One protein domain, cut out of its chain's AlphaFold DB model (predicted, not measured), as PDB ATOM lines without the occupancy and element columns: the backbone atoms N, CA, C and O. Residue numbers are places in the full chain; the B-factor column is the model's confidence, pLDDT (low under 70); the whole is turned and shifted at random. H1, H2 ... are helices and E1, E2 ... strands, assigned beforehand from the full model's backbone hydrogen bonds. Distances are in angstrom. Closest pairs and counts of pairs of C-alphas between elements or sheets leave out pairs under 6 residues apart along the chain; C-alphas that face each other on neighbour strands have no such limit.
ATOM      1  N   GLU A   7     206.977 197.902 193.736       89.38
ATOM      2  CA  GLU A   7     207.657 196.681 193.289       89.38
ATOM      3  C   GLU A   7     208.018 196.709 191.788       89.38
ATOM      4  O   GLU A   7     209.115 196.309 191.396       89.38
ATOM      5  N   GLN A   8     207.117 197.202 190.930       91.50
ATOM      6  CA  GLN A   8     207.374 197.297 189.490       91.50
ATOM      7  C   GLN A   8     208.451 198.341 189.178       91.50
ATOM      8  O   GLN A   8     209.288 198.094 188.309       91.50
ATOM      9  N   ASP A   9     208.452 199.473 189.881       92.12
ATOM     10  CA  ASP A   9     209.462 200.521 189.716       92.12
ATOM     11  C   ASP A   9     210.858 199.998 190.073       92.12
ATOM     12  O   ASP A   9     211.797 200.150 189.290       92.12
ATOM     13  N   VAL A  10     210.981 199.282 191.196       94.50
ATOM     14  CA  VAL A  10     212.242 198.646 191.609       94.50
ATOM     15  C   VAL A  10     212.693 197.600 190.589       94.50
ATOM     16  O   VAL A  10     213.862 197.593 190.198       94.50
ATOM     17  N   ARG A  11     211.783 196.760 190.076       93.56
ATOM     18  CA  ARG A  11     212.132 195.816 189.003       93.56
ATOM     19  C   ARG A  11     212.656 196.517 187.756       93.56
ATOM     20  O   ARG A  11     213.627 196.041 187.182       93.56
ATOM     21  N   ASN A  12     212.051 197.623 187.335       93.88
ATOM     22  CA  ASN A  12     212.506 198.338 186.142       93.88
ATOM     23  C   ASN A  12     213.950 198.850 186.295       93.88
ATOM     24  O   ASN A  12     214.694 198.866 185.323       93.88
ATOM     25  N   ILE A  13     214.356 199.236 187.509       94.56
ATOM     26  CA  ILE A  13     215.731 199.667 187.814       94.56
ATOM     27  C   ILE A  13     216.709 198.487 187.771       94.56
ATOM     28  O   ILE A  13     217.852 198.626 187.332       94.56
ATOM     29  N   LEU A  14     216.277 197.318 188.240       95.06
ATOM     30  CA  LEU A  14     217.099 196.109 188.267       95.06
ATOM     31  C   LEU A  14     217.322 195.501 186.875       95.06
ATOM     32  O   LEU A  14     218.283 194.760 186.685       95.06
ATOM     33  N   ASP A  15     216.463 195.794 185.901       91.44
ATOM     34  CA  ASP A  15     216.516 195.161 184.584       91.44
ATOM     35  C   ASP A  15     217.865 195.390 183.877       91.44
ATOM     36  O   ASP A  15     218.278 196.520 183.621       91.44
ATOM     37  N   HIS A  16     218.573 194.292 183.593       83.81
ATOM     38  CA  HIS A  16     219.901 194.267 182.962       83.81
ATOM     39  C   HIS A  16     220.996 195.130 183.629       83.81
ATOM     40  O   HIS A  16     222.005 195.445 182.990       83.81
ATOM     41  N   SER A  17     220.824 195.481 184.906       94.56
ATOM     42  CA  SER A  17     221.780 196.277 185.681       94.56
ATOM     43  C   SER A  17     222.967 195.455 186.204       94.56
ATOM     44  O   SER A  17     222.914 194.227 186.311       94.56
ATOM     45  N   GLU A  18     224.046 196.150 186.561       97.75
ATOM     46  CA  GLU A  18     225.214 195.590 187.255       97.75
ATOM     47  C   GLU A  18     225.236 196.047 188.719       97.75
ATOM     48  O   GLU A  18     224.791 197.153 189.043       97.75
ATOM     49  N   PHE A  19     225.751 195.202 189.611       98.00
ATOM     50  CA  PHE A  19     225.834 195.492 191.043       98.00
ATOM     51  C   PHE A  19     226.996 194.760 191.712       98.00
ATOM     52  O   PHE A  19     227.473 193.739 191.220       98.00
ATOM     53  N   THR A  20     227.419 195.267 192.865       97.38
ATOM     54  CA  THR A  20     228.417 194.627 193.718       97.38
ATOM     55  C   THR A  20     227.729 193.947 194.894       97.38
ATOM     56  O   THR A  20     226.926 194.565 195.587       97.38
ATOM     57  N   PHE A  21     228.081 192.692 195.160       96.81
ATOM     58  CA  PHE A  21     227.621 191.951 196.333       96.81
ATOM     59  C   PHE A  21     228.755 191.069 196.859       96.81
ATOM     60  O   PHE A  21     229.449 190.428 196.074       96.81
ATOM     61  N   GLU A  22     229.002 191.076 198.174       94.31
ATOM     62  CA  GLU A  22     230.111 190.325 198.802       94.31
ATOM     63  C   GLU A  22     231.489 190.568 198.134       94.31
ATOM     64  O   GLU A  22     232.322 189.671 198.026       94.31
ATOM     65  N   ASN A  23     231.748 191.810 197.702       94.88
ATOM     66  CA  ASN A  23     232.954 192.238 196.968       94.88
ATOM     67  C   ASN A  23     233.147 191.610 195.574       94.88
ATOM     68  O   ASN A  23     234.254 191.662 195.040       94.88
ATOM     69  N   ARG A  24     232.094 191.052 194.976       96.44
ATOM     70  CA  ARG A  24     232.076 190.541 193.598       96.44
ATOM     71  C   ARG A  24     231.136 191.369 192.729       96.44
ATOM     72  O   ARG A  24     230.124 191.864 193.229       96.44
ATOM     73  N   LEU A  25     231.489 191.544 191.457       97.75
ATOM     74  CA  LEU A  25     230.694 192.296 190.485       97.75
ATOM     75  C   LEU A  25     229.811 191.334 189.687       97.75
ATOM     76  O   LEU A  25     230.306 190.387 189.082       97.75
ATOM     77  N   TYR A  26     228.512 191.609 189.658       98.44
ATOM     78  CA  TYR A  26     227.518 190.789 188.982       98.44
ATOM     79  C   TYR A  26     226.767 191.585 187.919       98.44
ATOM     80  O   TYR A  26     226.534 192.786 188.067       98.44
ATOM     81  N   LYS A  27     226.305 190.883 186.883       98.12
ATOM     82  CA  LYS A  27     225.351 191.383 185.892       98.12
ATOM     83  C   LYS A  27     224.040 190.616 185.971       98.12
ATOM     84  O   LYS A  27     224.030 189.391 185.877       98.12
ATOM     85  N   ILE A  28     222.925 191.331 186.082       98.06
ATOM     86  CA  ILE A  28     221.588 190.734 186.102       98.06
ATOM     87  C   ILE A  28     221.255 190.171 184.716       98.06
ATOM     88  O   ILE A  28     221.271 190.890 183.712       98.06
ATOM     89  N   ILE A  29     220.941 188.874 184.669       96.75
ATOM     90  CA  ILE A  29     220.539 188.164 183.447       96.75
ATOM     91  C   ILE A  29     219.051 187.815 183.434       96.75
ATOM     92  O   ILE A  29     218.458 187.750 182.362       96.75
ATOM     93  N   THR A  30     218.431 187.630 184.601       96.69
ATOM     94  CA  THR A  30     216.977 187.487 184.749       96.69
ATOM     95  C   THR A  30     216.507 188.323 185.925       96.69
ATOM     96  O   THR A  30     217.135 188.303 186.978       96.69
ATOM     97  N   ASN A  31     215.391 189.023 185.745       96.81
ATOM     98  CA  ASN A  31     214.668 189.733 186.790       96.81
ATOM     99  C   ASN A  31     213.170 189.549 186.533       96.81
ATOM    100  O   ASN A  31     212.660 189.970 185.494       96.81
ATOM    101  N   ALA A  32     212.474 188.881 187.444       95.31
ATOM    102  CA  ALA A  32     211.079 188.518 187.249       95.31
ATOM    103  C   ALA A  32     210.299 188.501 188.563       95.31
ATOM    104  O   ALA A  32     210.862 188.282 189.635       95.31
ATOM    105  N   LYS A  33     208.975 188.673 188.450       94.75
ATOM    106  CA  LYS A  33     208.041 188.293 189.513       94.75
ATOM    107  C   LYS A  33     207.708 186.808 189.371       94.75
ATOM    108  O   LYS A  33     207.178 186.443 188.318       94.75
ATOM    109  N   PRO A  34     207.949 185.973 190.386       95.00
ATOM    110  CA  PRO A  34     207.435 184.610 190.392       95.00
ATOM    111  C   PRO A  34     205.897 184.571 190.357       95.00
ATOM    112  O   PRO A  34     205.230 185.458 190.897       95.00
ATOM    113  N   TYR A  35     205.337 183.544 189.715       92.00
ATOM    114  CA  TYR A  35     203.895 183.274 189.640       92.00
ATOM    115  C   TYR A  35     203.604 181.788 189.947       92.00
ATOM    116  O   TYR A  35     204.369 180.952 189.473       92.00
ATOM    117  N   PRO A  36     202.511 181.394 190.643       89.25
ATOM    118  CA  PRO A  36     201.432 182.192 191.252       89.25
ATOM    119  C   PRO A  36     201.906 183.072 192.424       89.25
ATOM    120  O   PRO A  36     203.096 183.295 192.580       89.25
ATOM    121  N   GLU A  37     201.000 183.659 193.214       84.75
ATOM    122  CA  GLU A  37     201.379 184.500 194.367       84.75
ATOM    123  C   GLU A  37     202.318 183.727 195.319       84.75
ATOM    124  O   GLU A  37     201.929 182.698 195.870       84.75
ATOM    125  N   THR A  38     203.552 184.216 195.491       92.31
ATOM    126  CA  THR A  38     204.587 183.623 196.363       92.31
ATOM    127  C   THR A  38     205.086 184.633 197.398       92.31
ATOM    128  O   THR A  38     204.569 185.747 197.477       92.31
ATOM    129  N   LYS A  39     206.079 184.248 198.212       94.25
ATOM    130  CA  LYS A  39     206.760 185.160 199.144       94.25
ATOM    131  C   LYS A  39     207.916 185.930 198.514       94.25
ATOM    132  O   LYS A  39     208.285 186.984 199.027       94.25
ATOM    133  N   THR A  40     208.463 185.413 197.421       96.62
ATOM    134  CA  THR A  40     209.461 186.103 196.614       96.62
ATOM    135  C   THR A  40     208.776 187.131 195.715       96.62
ATOM    136  O   THR A  40     207.944 186.787 194.875       96.62
ATOM    137  N   ASP A  41     209.166 188.395 195.850       95.56
ATOM    138  CA  ASP A  41     208.689 189.487 194.997       95.56
ATOM    139  C   ASP A  41     209.633 189.720 193.807       95.56
ATOM    140  O   ASP A  41     209.184 190.044 192.699       95.56
ATOM    141  N   PHE A  42     210.936 189.493 194.017       96.88
ATOM    142  CA  PHE A  42     211.971 189.548 192.984       96.88
ATOM    143  C   PHE A  42     212.755 188.238 192.933       96.88
ATOM    144  O   PHE A  42     213.469 187.897 193.876       96.88
ATOM    145  N   TYR A  43     212.652 187.531 191.810       97.94
ATOM    146  CA  TYR A  43     213.604 186.491 191.441       97.94
ATOM    147  C   TYR A  43     214.643 187.093 190.501       97.94
ATOM    148  O   TYR A  43     214.298 187.584 189.419       97.94
ATOM    149  N   ILE A  44     215.905 187.054 190.916       98.25
ATOM    150  CA  ILE A  44     217.030 187.583 190.157       98.25
ATOM    151  C   ILE A  44     218.036 186.463 189.931       98.25
ATOM    152  O   ILE A  44     218.550 185.888 190.884       98.25
ATOM    153  N   LEU A  45     218.359 186.197 188.670       98.00
ATOM    154  CA  LEU A  45     219.531 185.409 188.304       98.00
ATOM    155  C   LEU A  45     220.596 186.389 187.822       98.00
ATOM    156  O   LEU A  45     220.336 187.193 186.919       98.00
ATOM    157  N   ALA A  46     221.775 186.346 188.429       98.12
ATOM    158  CA  ALA A  46     222.884 187.217 188.081       98.12
ATOM    159  C   ALA A  46     224.136 186.399 187.777       98.12
ATOM    160  O   ALA A  46     224.377 185.364 188.394       98.12
ATOM    161  N   ARG A  47     224.936 186.879 186.828       98.25
ATOM    162  CA  ARG A  47     226.215 186.278 186.461       98.25
ATOM    163  C   ARG A  47     227.358 187.042 187.105       98.25
ATOM    164  O   ARG A  47     227.429 188.259 186.942       98.25
ATOM    165  N   ASP A  48     228.230 186.333 187.802       97.75
ATOM    166  CA  ASP A  48     229.499 186.849 188.306       97.75
ATOM    167  C   ASP A  48     230.424 187.179 187.122       97.75
ATOM    168  O   ASP A  48     230.617 186.351 186.231       97.75
ATOM    169  N   LEU A  49     230.957 188.400 187.066       96.81
ATOM    170  CA  LEU A  49     231.792 188.848 185.946       96.81
ATOM    171  C   LEU A  49     233.258 188.393 186.043       96.81
ATOM    172  O   LEU A  49     233.994 188.552 185.069       96.81
ATOM    173  N   ASP A  50     233.687 187.836 187.178       94.38
ATOM    174  CA  ASP A  50     235.050 187.336 187.367       94.38
ATOM    175  C   ASP A  50     235.181 185.861 186.953       94.38
ATOM    176  O   ASP A  50     236.154 185.489 186.292       94.38
ATOM    177  N   ASP A  51     234.225 185.009 187.346       94.81
ATOM    178  CA  ASP A  51     234.269 183.557 187.097       94.81
ATOM    179  C   ASP A  51     233.117 183.007 186.232       94.81
ATOM    180  O   ASP A  51     233.080 181.804 185.959       94.81
ATOM    181  N   GLU A  52     232.234 183.882 185.735       94.94
ATOM    182  CA  GLU A  52     231.085 183.572 184.864       94.94
ATOM    183  C   GLU A  52     230.058 182.610 185.493       94.94
ATOM    184  O   GLU A  52     229.178 182.095 184.796       94.94
ATOM    185  N   THR A  53     230.137 182.361 186.806       97.38
ATOM    186  CA  THR A  53     229.140 181.554 187.519       97.38
ATOM    187  C   THR A  53     227.836 182.323 187.714       97.38
ATOM    188  O   THR A  53     227.803 183.552 187.714       97.38
ATOM    189  N   GLU A  54     226.728 181.597 187.857       97.56
ATOM    190  CA  GLU A  54     225.408 182.187 188.080       97.56
ATOM    191  C   GLU A  54     224.994 182.040 189.547       97.56
ATOM    192  O   GLU A  54     225.251 181.015 190.183       97.56
ATOM    193  N   ARG A  55     224.340 183.073 190.077       97.44
ATOM    194  CA  ARG A  55     223.800 183.112 191.436       97.44
ATOM    195  C   ARG A  55     222.368 183.622 191.419       97.44
ATOM    196  O   ARG A  55     222.060 184.624 190.769       97.44
ATOM    197  N   GLU A  56     221.516 182.939 192.170       98.00
ATOM    198  CA  GLU A  56     220.139 183.348 192.416       98.00
ATOM    199  C   GLU A  56     220.049 184.278 193.629       98.00
ATOM    200  O   GLU A  56     220.713 184.073 194.649       98.00
ATOM    201  N   PHE A  57     219.189 185.286 193.524       98.44
ATOM    202  CA  PHE A  57     218.767 186.144 194.618       98.44
ATOM    203  C   PHE A  57     217.243 186.192 194.621       98.44
ATOM    204  O   PHE A  57     216.617 186.672 193.673       98.44
ATOM    205  N   LYS A  58     216.647 185.684 195.699       98.38
ATOM    206  CA  LYS A  58     215.198 185.629 195.895       98.38
ATOM    207  C   LYS A  58     214.843 186.587 197.019       98.38
ATOM    208  O   LYS A  58     215.211 186.349 198.169       98.38
ATOM    209  N   ILE A  59     214.203 187.699 196.681       98.38
ATOM    210  CA  ILE A  59     214.005 188.829 197.594       98.38
ATOM    211  C   ILE A  59     212.507 189.023 197.843       98.38
ATOM    212  O   ILE A  59     211.729 189.150 196.895       98.38
ATOM    213  N   SER A  60     212.107 189.083 199.114       96.75
ATOM    214  CA  SER A  60     210.809 189.626 199.527       96.75
ATOM    215  C   SER A  60     210.928 191.137 199.725       96.75
ATOM    216  O   SER A  60     211.867 191.613 200.363       96.75
ATOM    217  N   TYR A  61     209.995 191.910 199.180       95.19
ATOM    218  CA  TYR A  61     210.034 193.367 199.184       95.19
ATOM    219  C   TYR A  61     208.946 193.955 200.078       95.19
ATOM    220  O   TYR A  61     207.771 193.589 200.021       95.19
ATOM    221  N   LYS A  62     209.329 194.929 200.902       92.19
ATOM    222  CA  LYS A  62     208.401 195.714 201.712       92.19
ATOM    223  C   LYS A  62     208.774 197.188 201.653       92.19
ATOM    224  O   LYS A  62     209.941 197.568 201.636       92.19
ATOM    225  N   LYS A  63     207.762 198.050 201.709       91.44
ATOM    226  CA  LYS A  63     207.976 199.472 202.007       91.44
ATOM    227  C   LYS A  63     208.239 199.645 203.506       91.44
ATOM    228  O   LYS A  63     207.581 198.954 204.282       91.44
ATOM    229  N   GLN A 164     206.695 180.225 208.355       96.12
ATOM    230  CA  GLN A 164     205.514 180.187 207.505       96.12
ATOM    231  C   GLN A 164     205.196 181.580 206.963       96.12
ATOM    232  O   GLN A 164     204.835 181.697 205.792       96.12
ATOM    233  N   VAL A 165     205.330 182.642 207.763       95.12
ATOM    234  CA  VAL A 165     204.912 183.994 207.348       95.12
ATOM    235  C   VAL A 165     205.989 184.786 206.608       95.12
ATOM    236  O   VAL A 165     205.636 185.544 205.697       95.12
ATOM    237  N   PHE A 166     207.271 184.603 206.947       95.00
ATOM    238  CA  PHE A 166     208.374 185.332 206.314       95.00
ATOM    239  C   PHE A 166     208.748 184.739 204.956       95.00
ATOM    240  O   PHE A 166     208.728 185.461 203.963       95.00
ATOM    241  N   TRP A 167     209.020 183.433 204.881       94.81
ATOM    242  CA  TRP A 167     209.455 182.794 203.632       94.81
ATOM    243  C   TRP A 167     208.514 181.710 203.112       94.81
ATOM    244  O   TRP A 167     208.732 181.211 202.017       94.81
ATOM    245  N   GLY A 168     207.430 181.380 203.817       93.81
ATOM    246  CA  GLY A 168     206.423 180.466 203.278       93.81
ATOM    247  C   GLY A 168     206.739 178.992 203.496       93.81
ATOM    248  O   GLY A 168     206.357 178.172 202.664       93.81
ATOM    249  N   GLU A 169     207.403 178.635 204.600       93.56
ATOM    250  CA  GLU A 169     207.574 177.225 204.967       93.56
ATOM    251  C   GLU A 169     206.223 176.484 204.961       93.56
ATOM    252  O   GLU A 169     205.211 177.008 205.426       93.56
ATOM    253  N   GLY A 170     206.191 175.282 204.378       87.12
ATOM    254  CA  GLY A 170     204.967 174.480 204.258       87.12
ATOM    255  C   GLY A 170     203.959 174.972 203.209       87.12
ATOM    256  O   GLY A 170     202.830 174.477 203.180       87.12
ATOM    257  N   CYS A 171     204.323 175.929 202.344       91.19
ATOM    258  CA  CYS A 171     203.500 176.272 201.183       91.19
ATOM    259  C   CYS A 171     203.418 175.117 200.164       91.19
ATOM    260  O   CYS A 171     204.169 174.142 200.228       91.19
ATOM    261  N   SER A 172     202.461 175.205 199.237       91.81
ATOM    262  CA  SER A 172     202.295 174.200 198.182       91.81
ATOM    263  C   SER A 172     203.475 174.191 197.215       91.81
ATOM    264  O   SER A 172     204.092 175.230 196.990       91.81
ATOM    265  N   ASP A 173     203.701 173.056 196.551       93.75
ATOM    266  CA  ASP A 173     204.728 172.918 195.509       93.75
ATOM    267  C   ASP A 173     204.625 174.021 194.447       93.75
ATOM    268  O   ASP A 173     205.631 174.622 194.104       93.75
ATOM    269  N   GLU A 174     203.411 174.382 194.013       92.19
ATOM    270  CA  GLU A 174     203.186 175.469 193.044       92.19
ATOM    271  C   GLU A 174     203.635 176.856 193.544       92.19
ATOM    272  O   GLU A 174     203.972 177.718 192.741       92.19
ATOM    273  N   MET A 175     203.616 177.095 194.861       91.75
ATOM    274  CA  MET A 175     204.073 178.357 195.458       91.75
ATOM    275  C   MET A 175     205.573 178.328 195.755       91.75
ATOM    276  O   MET A 175     206.203 179.377 195.722       91.75
ATOM    277  N   ARG A 176     206.130 177.152 196.071       95.81
ATOM    278  CA  ARG A 176     207.561 176.953 196.329       95.81
ATOM    279  C   ARG A 176     208.362 176.988 195.028       95.81
ATOM    280  O   ARG A 176     209.301 177.772 194.908       95.81
ATOM    281  N   ASP A 177     207.957 176.169 194.062       97.38
ATOM    282  CA  ASP A 177     208.602 175.978 192.764       97.38
ATOM    283  C   ASP A 177     207.851 176.813 191.722       97.38
ATOM    284  O   ASP A 177     207.046 176.317 190.931       97.38
ATOM    285  N   ALA A 178     208.041 178.124 191.799       96.81
ATOM    286  CA  ALA A 178     207.236 179.072 191.054       96.81
ATOM    287  C   ALA A 178     207.652 179.188 189.583       96.81
ATOM    288  O   ALA A 178     208.758 178.835 189.168       96.81
ATOM    289  N   ILE A 179     206.734 179.722 188.781       97.31
ATOM    290  CA  ILE A 179     206.944 180.032 187.374       97.31
ATOM    291  C   ILE A 179     207.662 181.375 187.267       97.31
ATOM    292  O   ILE A 179     207.146 182.412 187.690       97.31
ATOM    293  N   VAL A 180     208.824 181.359 186.629       96.06
ATOM    294  CA  VAL A 180     209.659 182.517 186.324       96.06
ATOM    295  C   VAL A 180     209.861 182.553 184.814       96.06
ATOM    296  O   VAL A 180     210.400 181.622 184.228       96.06
ATOM    297  N   ASN A 181     209.383 183.612 184.156       93.88
ATOM    298  CA  ASN A 181     209.463 183.777 182.695       93.88
ATOM    299  C   ASN A 181     208.933 182.588 181.860       93.88
ATOM    300  O   ASN A 181     209.293 182.438 180.696       93.88
ATOM    301  N   GLY A 182     208.022 181.790 182.424       94.69
ATOM    302  CA  GLY A 182     207.403 180.637 181.762       94.69
ATOM    303  C   GLY A 182     207.964 179.282 182.192       94.69
ATOM    304  O   GLY A 182     207.316 178.272 181.925       94.69
ATOM    305  N   ASP A 183     209.084 179.261 182.915       96.56
ATOM    306  CA  ASP A 183     209.724 178.041 183.403       96.56
ATOM    307  C   ASP A 183     209.484 177.849 184.903       96.56
ATOM    308  O   ASP A 183     209.474 178.809 185.668       96.56
ATOM    309  N   ILE A 184     209.296 176.600 185.333       97.62
ATOM    310  CA  ILE A 184     209.202 176.245 186.755       97.62
ATOM    311  C   ILE A 184     210.619 176.191 187.327       97.62
ATOM    312  O   ILE A 184     211.418 175.353 186.901       97.62
ATOM    313  N   ILE A 185     210.916 177.056 188.296       97.69
ATOM    314  CA  ILE A 185     212.217 177.105 188.968       97.69
ATOM    315  C   ILE A 185     212.058 176.600 190.411       97.69
ATOM    316  O   ILE A 185     211.295 177.209 191.171       97.69
ATOM    317  N   PRO A 186     212.763 175.521 190.810       97.50
ATOM    318  CA  PRO A 186     212.717 174.998 192.175       97.50
ATOM    319  C   PRO A 186     213.035 176.061 193.229       97.50
ATOM    320  O   PRO A 186     213.954 176.854 193.050       97.50
ATOM    321  N   ASP A 187     212.268 176.083 194.322       96.94
ATOM    322  CA  ASP A 187     212.444 176.992 195.468       96.94
ATOM    323  C   ASP A 187     212.431 178.504 195.150       96.94
ATOM    324  O   ASP A 187     212.738 179.324 196.023       96.94
ATOM    325  N   SER A 188     212.062 178.907 193.931       97.06
ATOM    326  CA  SER A 188     212.063 180.310 193.490       97.06
ATOM    327  C   SER A 188     211.037 181.185 194.216       97.06
ATOM    328  O   SER A 188     211.228 182.398 194.331       97.06
ATOM    329  N   GLY A 189     209.975 180.590 194.763       96.81
ATOM    330  CA  GLY A 189     208.964 181.287 195.556       96.81
ATOM    331  C   GLY A 189     209.290 181.421 197.047       96.81
ATOM    332  O   GLY A 189     208.522 182.060 197.775       96.81
ATOM    333  N   ILE A 190     210.415 180.844 197.490       97.38
ATOM    334  CA  ILE A 190     210.936 180.954 198.855       97.38
ATOM    335  C   ILE A 190     212.077 181.985 198.865       97.38
ATOM    336  O   ILE A 190     213.152 181.701 198.327       97.38
ATOM    337  N   PRO A 191     211.882 183.174 199.458       98.12
ATOM    338  CA  PRO A 191     212.910 184.204 199.496       98.12
ATOM    339  C   PRO A 191     214.068 183.802 200.414       98.12
ATOM    340  O   PRO A 191     213.874 183.161 201.449       98.12
ATOM    341  N   ASP A 192     215.269 184.235 200.046       98.44
ATOM    342  CA  ASP A 192     216.464 184.172 200.890       98.44
ATOM    343  C   ASP A 192     216.741 185.504 201.577       98.44
ATOM    344  O   ASP A 192     217.326 185.538 202.659       98.44
ATOM    345  N   PHE A 193     216.273 186.592 200.971       98.56
ATOM    346  CA  PHE A 193     216.518 187.939 201.442       98.56
ATOM    347  C   PHE A 193     215.227 188.735 201.610       98.56
ATOM    348  O   PHE A 193     214.210 188.459 200.968       98.56
ATOM    349  N   ILE A 194     215.290 189.775 202.433       97.25
ATOM    350  CA  ILE A 194     214.261 190.803 202.548       97.25
ATOM    351  C   ILE A 194     214.848 192.178 202.220       97.25
ATOM    352  O   ILE A 194     215.972 192.491 202.601       97.25
ATOM    353  N   LEU A 195     214.082 192.995 201.501       97.12
ATOM    354  CA  LEU A 195     214.376 194.401 201.240       97.12
ATOM    355  C   LEU A 195     213.269 195.261 201.847       97.12
ATOM    356  O   LEU A 195     212.116 195.170 201.419       97.12
ATOM    357  N   ILE A 196     213.621 196.136 202.789       94.25
ATOM    358  CA  ILE A 196     212.697 197.120 203.365       94.25
ATOM    359  C   ILE A 196     213.129 198.515 202.924       94.25
ATOM    360  O   ILE A 196     214.015 199.115 203.532       94.25
ATOM    361  N   ARG A 197     212.525 199.044 201.854       93.94
ATOM    362  CA  ARG A 197     212.933 200.349 201.312       93.94
ATOM    363  C   ARG A 197     211.869 201.038 200.473       93.94
ATOM    364  O   ARG A 197     211.090 200.379 199.783       93.94
ATOM    365  N   ASP A 198     211.801 202.363 200.550       93.69
ATOM    366  CA  ASP A 198     210.896 203.125 199.694       93.69
ATOM    367  C   ASP A 198     211.431 203.135 198.253       93.69
ATOM    368  O   ASP A 198     212.636 203.295 198.046       93.69
ATOM    369  N   PRO A 199     210.562 202.961 197.239       92.62
ATOM    370  CA  PRO A 199     211.002 202.847 195.847       92.62
ATOM    371  C   PRO A 199     211.698 204.126 195.359       92.62
ATOM    372  O   PRO A 199     212.607 204.057 194.543       92.62
ATOM    373  N   GLU A 200     211.331 205.288 195.908       92.12
ATOM    374  CA  GLU A 200     211.955 206.584 195.609       92.12
ATOM    375  C   GLU A 200     213.431 206.659 196.045       92.12
ATOM    376  O   GLU A 200     214.198 207.456 195.506       92.12
ATOM    377  N   GLU A 201     213.856 205.824 196.996       94.19
ATOM    378  CA  GLU A 201     215.245 205.767 197.470       94.19
ATOM    379  C   GLU A 201     216.124 204.808 196.660       94.19
ATOM    380  O   GLU A 201     217.335 204.752 196.879       94.19
ATOM    381  N   ILE A 202     215.531 204.045 195.742       96.00
ATOM    382  CA  ILE A 202     216.235 203.093 194.889       96.00
ATOM    383  C   ILE A 202     216.451 203.772 193.541       96.00
ATOM    384  O   ILE A 202     215.498 204.113 192.850       96.00
ATOM    385  N   GLN A 203     217.709 204.002 193.172       95.44
ATOM    386  CA  GLN A 203     218.093 204.667 191.922       95.44
ATOM    387  C   GLN A 203     218.894 203.738 191.005       95.44
ATOM    388  O   GLN A 203     218.949 203.944 189.795       95.44
ATOM    389  N   ASN A 204     219.539 202.719 191.573       96.56
ATOM    390  CA  ASN A 204     220.309 201.712 190.851       96.56
ATOM    391  C   ASN A 204     220.297 200.369 191.602       96.56
ATOM    392  O   ASN A 204     219.844 200.281 192.743       96.56
ATOM    393  N   ALA A 205     220.834 199.314 190.982       97.44
ATOM    394  CA  ALA A 205     220.850 197.984 191.584       97.44
ATOM    395  C   ALA A 205     221.634 197.917 192.911       97.44
ATOM    396  O   ALA A 205     221.201 197.226 193.829       97.44
ATOM    397  N   ASN A 206     222.723 198.677 193.087       97.69
ATOM    398  CA  ASN A 206     223.454 198.679 194.364       97.69
ATOM    399  C   ASN A 206     222.607 199.219 195.525       97.69
ATOM    400  O   ASN A 206     222.818 198.809 196.663       97.69
ATOM    401  N   ASP A 207     221.623 200.089 195.274       97.12
ATOM    402  CA  ASP A 207     220.709 200.545 196.331       97.12
ATOM    403  C   ASP A 207     219.857 199.397 196.889       97.12
ATOM    404  O   ASP A 207     219.502 199.429 198.068       97.12
ATOM    405  N   VAL A 208     219.585 198.372 196.074       97.75
ATOM    406  CA  VAL A 208     218.951 197.120 196.503       97.75
ATOM    407  C   VAL A 208     219.972 196.236 197.213       97.75
ATOM    408  O   VAL A 208     219.822 195.970 198.401       97.75
ATOM    409  N   PHE A 209     221.038 195.820 196.527       97.88
ATOM    410  CA  PHE A 209     221.940 194.774 197.032       97.88
ATOM    411  C   PHE A 209     222.792 195.185 198.240       97.88
ATOM    412  O   PHE A 209     223.240 194.314 198.980       97.88
ATOM    413  N   ASN A 210     222.969 196.485 198.495       97.19
ATOM    414  CA  ASN A 210     223.600 196.966 199.729       97.19
ATOM    415  C   ASN A 210     222.657 196.966 200.948       97.19
ATOM    416  O   ASN A 210     223.126 197.202 202.057       97.19
ATOM    417  N   HIS A 211     221.349 196.766 200.749       97.31
ATOM    418  CA  HIS A 211     220.318 196.900 201.790       97.31
ATOM    419  C   HIS A 211     219.407 195.675 201.905       97.31
ATOM    420  O   HIS A 211     218.428 195.714 202.647       97.31
ATOM    421  N   ILE A 212     219.690 194.605 201.161       97.88
ATOM    422  CA  ILE A 212     219.042 193.323 201.412       97.88
ATOM    423  C   ILE A 212     219.639 192.676 202.662       97.88
ATOM    424  O   ILE A 212     220.850 192.709 202.877       97.88
ATOM    425  N   GLU A 213     218.782 192.056 203.460       97.19
ATOM    426  CA  GLU A 213     219.147 191.310 204.664       97.19
ATOM    427  C   GLU A 213     218.784 189.839 204.474       97.19
ATOM    428  O   GLU A 213     217.805 189.538 203.789       97.19
ATOM    429  N   ASP A 214     219.540 188.914 205.073       98.06
ATOM    430  CA  ASP A 214     219.117 187.509 205.132       98.06
ATOM    431  C   ASP A 214     217.772 187.426 205.867       98.06
ATOM    432  O   ASP A 214     217.628 187.908 206.993       98.06
ATOM    433  N   ILE A 215     216.770 186.820 205.228       97.50
ATOM    434  CA  ILE A 215     215.403 186.831 205.757       97.50
ATOM    435  C   ILE A 215     215.268 186.029 207.058       97.50
ATOM    436  O   ILE A 215     214.368 186.292 207.855       97.50
ATOM    437  N   ARG A 216     216.142 185.046 207.292       97.31
ATOM    438  CA  ARG A 216     216.114 184.192 208.486       97.31
ATOM    439  C   ARG A 216     216.766 184.902 209.659       97.31
ATOM    440  O   ARG A 216     216.248 184.793 210.767       97.31
ATOM    441  N   GLU A 217     217.854 185.635 209.430       97.19
ATOM    442  CA  GLU A 217     218.417 186.522 210.455       97.19
ATOM    443  C   GLU A 217     217.431 187.640 210.802       97.19
ATOM    444  O   GLU A 217     217.109 187.811 211.977       97.19
ATOM    445  N   HIS A 218     216.838 188.290 209.794       95.06
ATOM    446  CA  HIS A 218     215.795 189.296 210.000       95.06
ATOM    447  C   HIS A 218     214.638 188.739 210.842       95.06
ATOM    448  O   HIS A 218     214.255 189.317 211.855       95.06
ATOM    449  N   ALA A 219     214.112 187.564 210.485       94.88
ATOM    450  CA  ALA A 219     213.021 186.942 211.228       94.88
ATOM    451  C   ALA A 219     213.384 186.629 212.688       94.88
ATOM    452  O   ALA A 219     212.503 186.688 213.535       94.88
ATOM    453  N   ARG A 220     214.645 186.311 213.014       94.56
ATOM    454  CA  ARG A 220     215.062 186.074 214.411       94.56
ATOM    455  C   ARG A 220     215.033 187.342 215.251       94.56
ATOM    456  O   ARG A 220     214.712 187.260 216.433       94.56
ATOM    457  N   GLU A 221     215.380 188.477 214.657       92.44
ATOM    458  CA  GLU A 221     215.360 189.782 215.325       92.44
ATOM    459  C   GLU A 221     213.941 190.368 215.401       92.44
ATOM    460  O   GLU A 221     213.648 191.158 216.295       92.44
ATOM    461  N   HIS A 222     213.050 189.918 214.512       90.50
ATOM    462  CA  HIS A 222     211.728 190.491 214.265       90.50
ATOM    463  C   HIS A 222     210.577 189.459 214.341       90.50
ATOM    464  O   HIS A 222     209.599 189.532 213.588       90.50
ATOM    465  N   ASN A 223     210.681 188.463 215.227       90.38
ATOM    466  CA  ASN A 223     209.717 187.352 215.323       90.38
ATOM    467  C   ASN A 223     208.453 187.659 216.142       90.38
ATOM    468  O   ASN A 223     207.505 186.873 216.107       90.38
TER     469      ASN A 223
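Overview. This is residues 7 to 63 and 164 to 223 of the 318 residues of an uncharacterized protein of Candidatus Nitrosopelagicus brevis (UniProt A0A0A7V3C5). One sheet of six strands is curled like part of a barrel, with H1 over its concave face and H3 at the opening between the edge strands E1 and E6. H4 packs on the opposite face, while H2 lies off the sheet. The printed part has 117 residues with four named helices and six named strands, in the order H1 E1 E2 E3 E4 H2 E5 H3 E6 H4; the class is mixed, helices and strands. The sheet is mixed, in the order E1, E2, E3, E4, E5, E6. The whole is compact and rounded, with a radius of gyration of the C-alphas of 13.6 A and spans of 36 by 32 by 26 A.

Arrangement. Begin with E1, residues 18 to 21, E2, residues 24 to 32, E3, residues 42 to 48, and E4, residues 54 to 62: they form a meander, each strand the antiparallel neighbour of the one before. Look for N 19 and O 26 at 3.0 A between E1 and E2, N 45 and O 30 at 3.0 A between E2 and E3, and N 57 and O 44 at 2.8 A between E3 and E4. E2 bends by 62 degrees at residue 29. E4 pairs in a staggered way, with E3 over residues 54 to 59 and over 59 to 62 with its parallel neighbour E5, residues 193 to 196, where N 62 and O 195 are 2.8 A apart. E6, residues 212 to 214, is antiparallel to E5, with N 194 and O 213 at 2.9 A. H1, residues 7 to 14, is on the sheet at a height of 8.3 A, over E3 and along the strands; its closest C-alphas to E2 are those of Arg 11 and Asn 31, 7.0 A apart. H4, residues 215 to 221, is on the opposite face, over E6 and across the strands at 70 degrees on the local plane; the C-alphas of Phe 193 and Ile 215, the closest of E5 and H4, are 4.6 A apart. H3, residues 205 to 209, stands at the sheet's level, but only just, with a height of 3.5 A; the closest C-alphas of E1 and H3 are those of Phe 19 and Asn 206, 5.2 A apart. H2, residues 173 to 176, is not on the sheet. In H1, H3 and H4 every O i to N i+4 pair is within hydrogen-bond range; H2 is too short for such a pair.

Along the chain. Find C-alpha 7 at (207.657, 196.681, 193.289), where H1 begins. E4 measures 25.7 A from first to last C-alpha, E2 22.0 A and E3 18.3 A. H4 ends at C-alpha 221, at (215.360, 189.782, 215.325).

Size, cuts and confidence. The C-alphas farthest apart are those of Asp 50 and Asn 223, 37.7 A. Residues 64 to 163 are not printed, and C-alphas 63 and 164 are 20.2 A apart across this cut. Residues 177 to 192 form the long link from H2 to E5, where residues 179 to 180 pair antiparallel with 183 to 184. The mean pLDDT of the printed part is 95.4, and no printed residue is under 70.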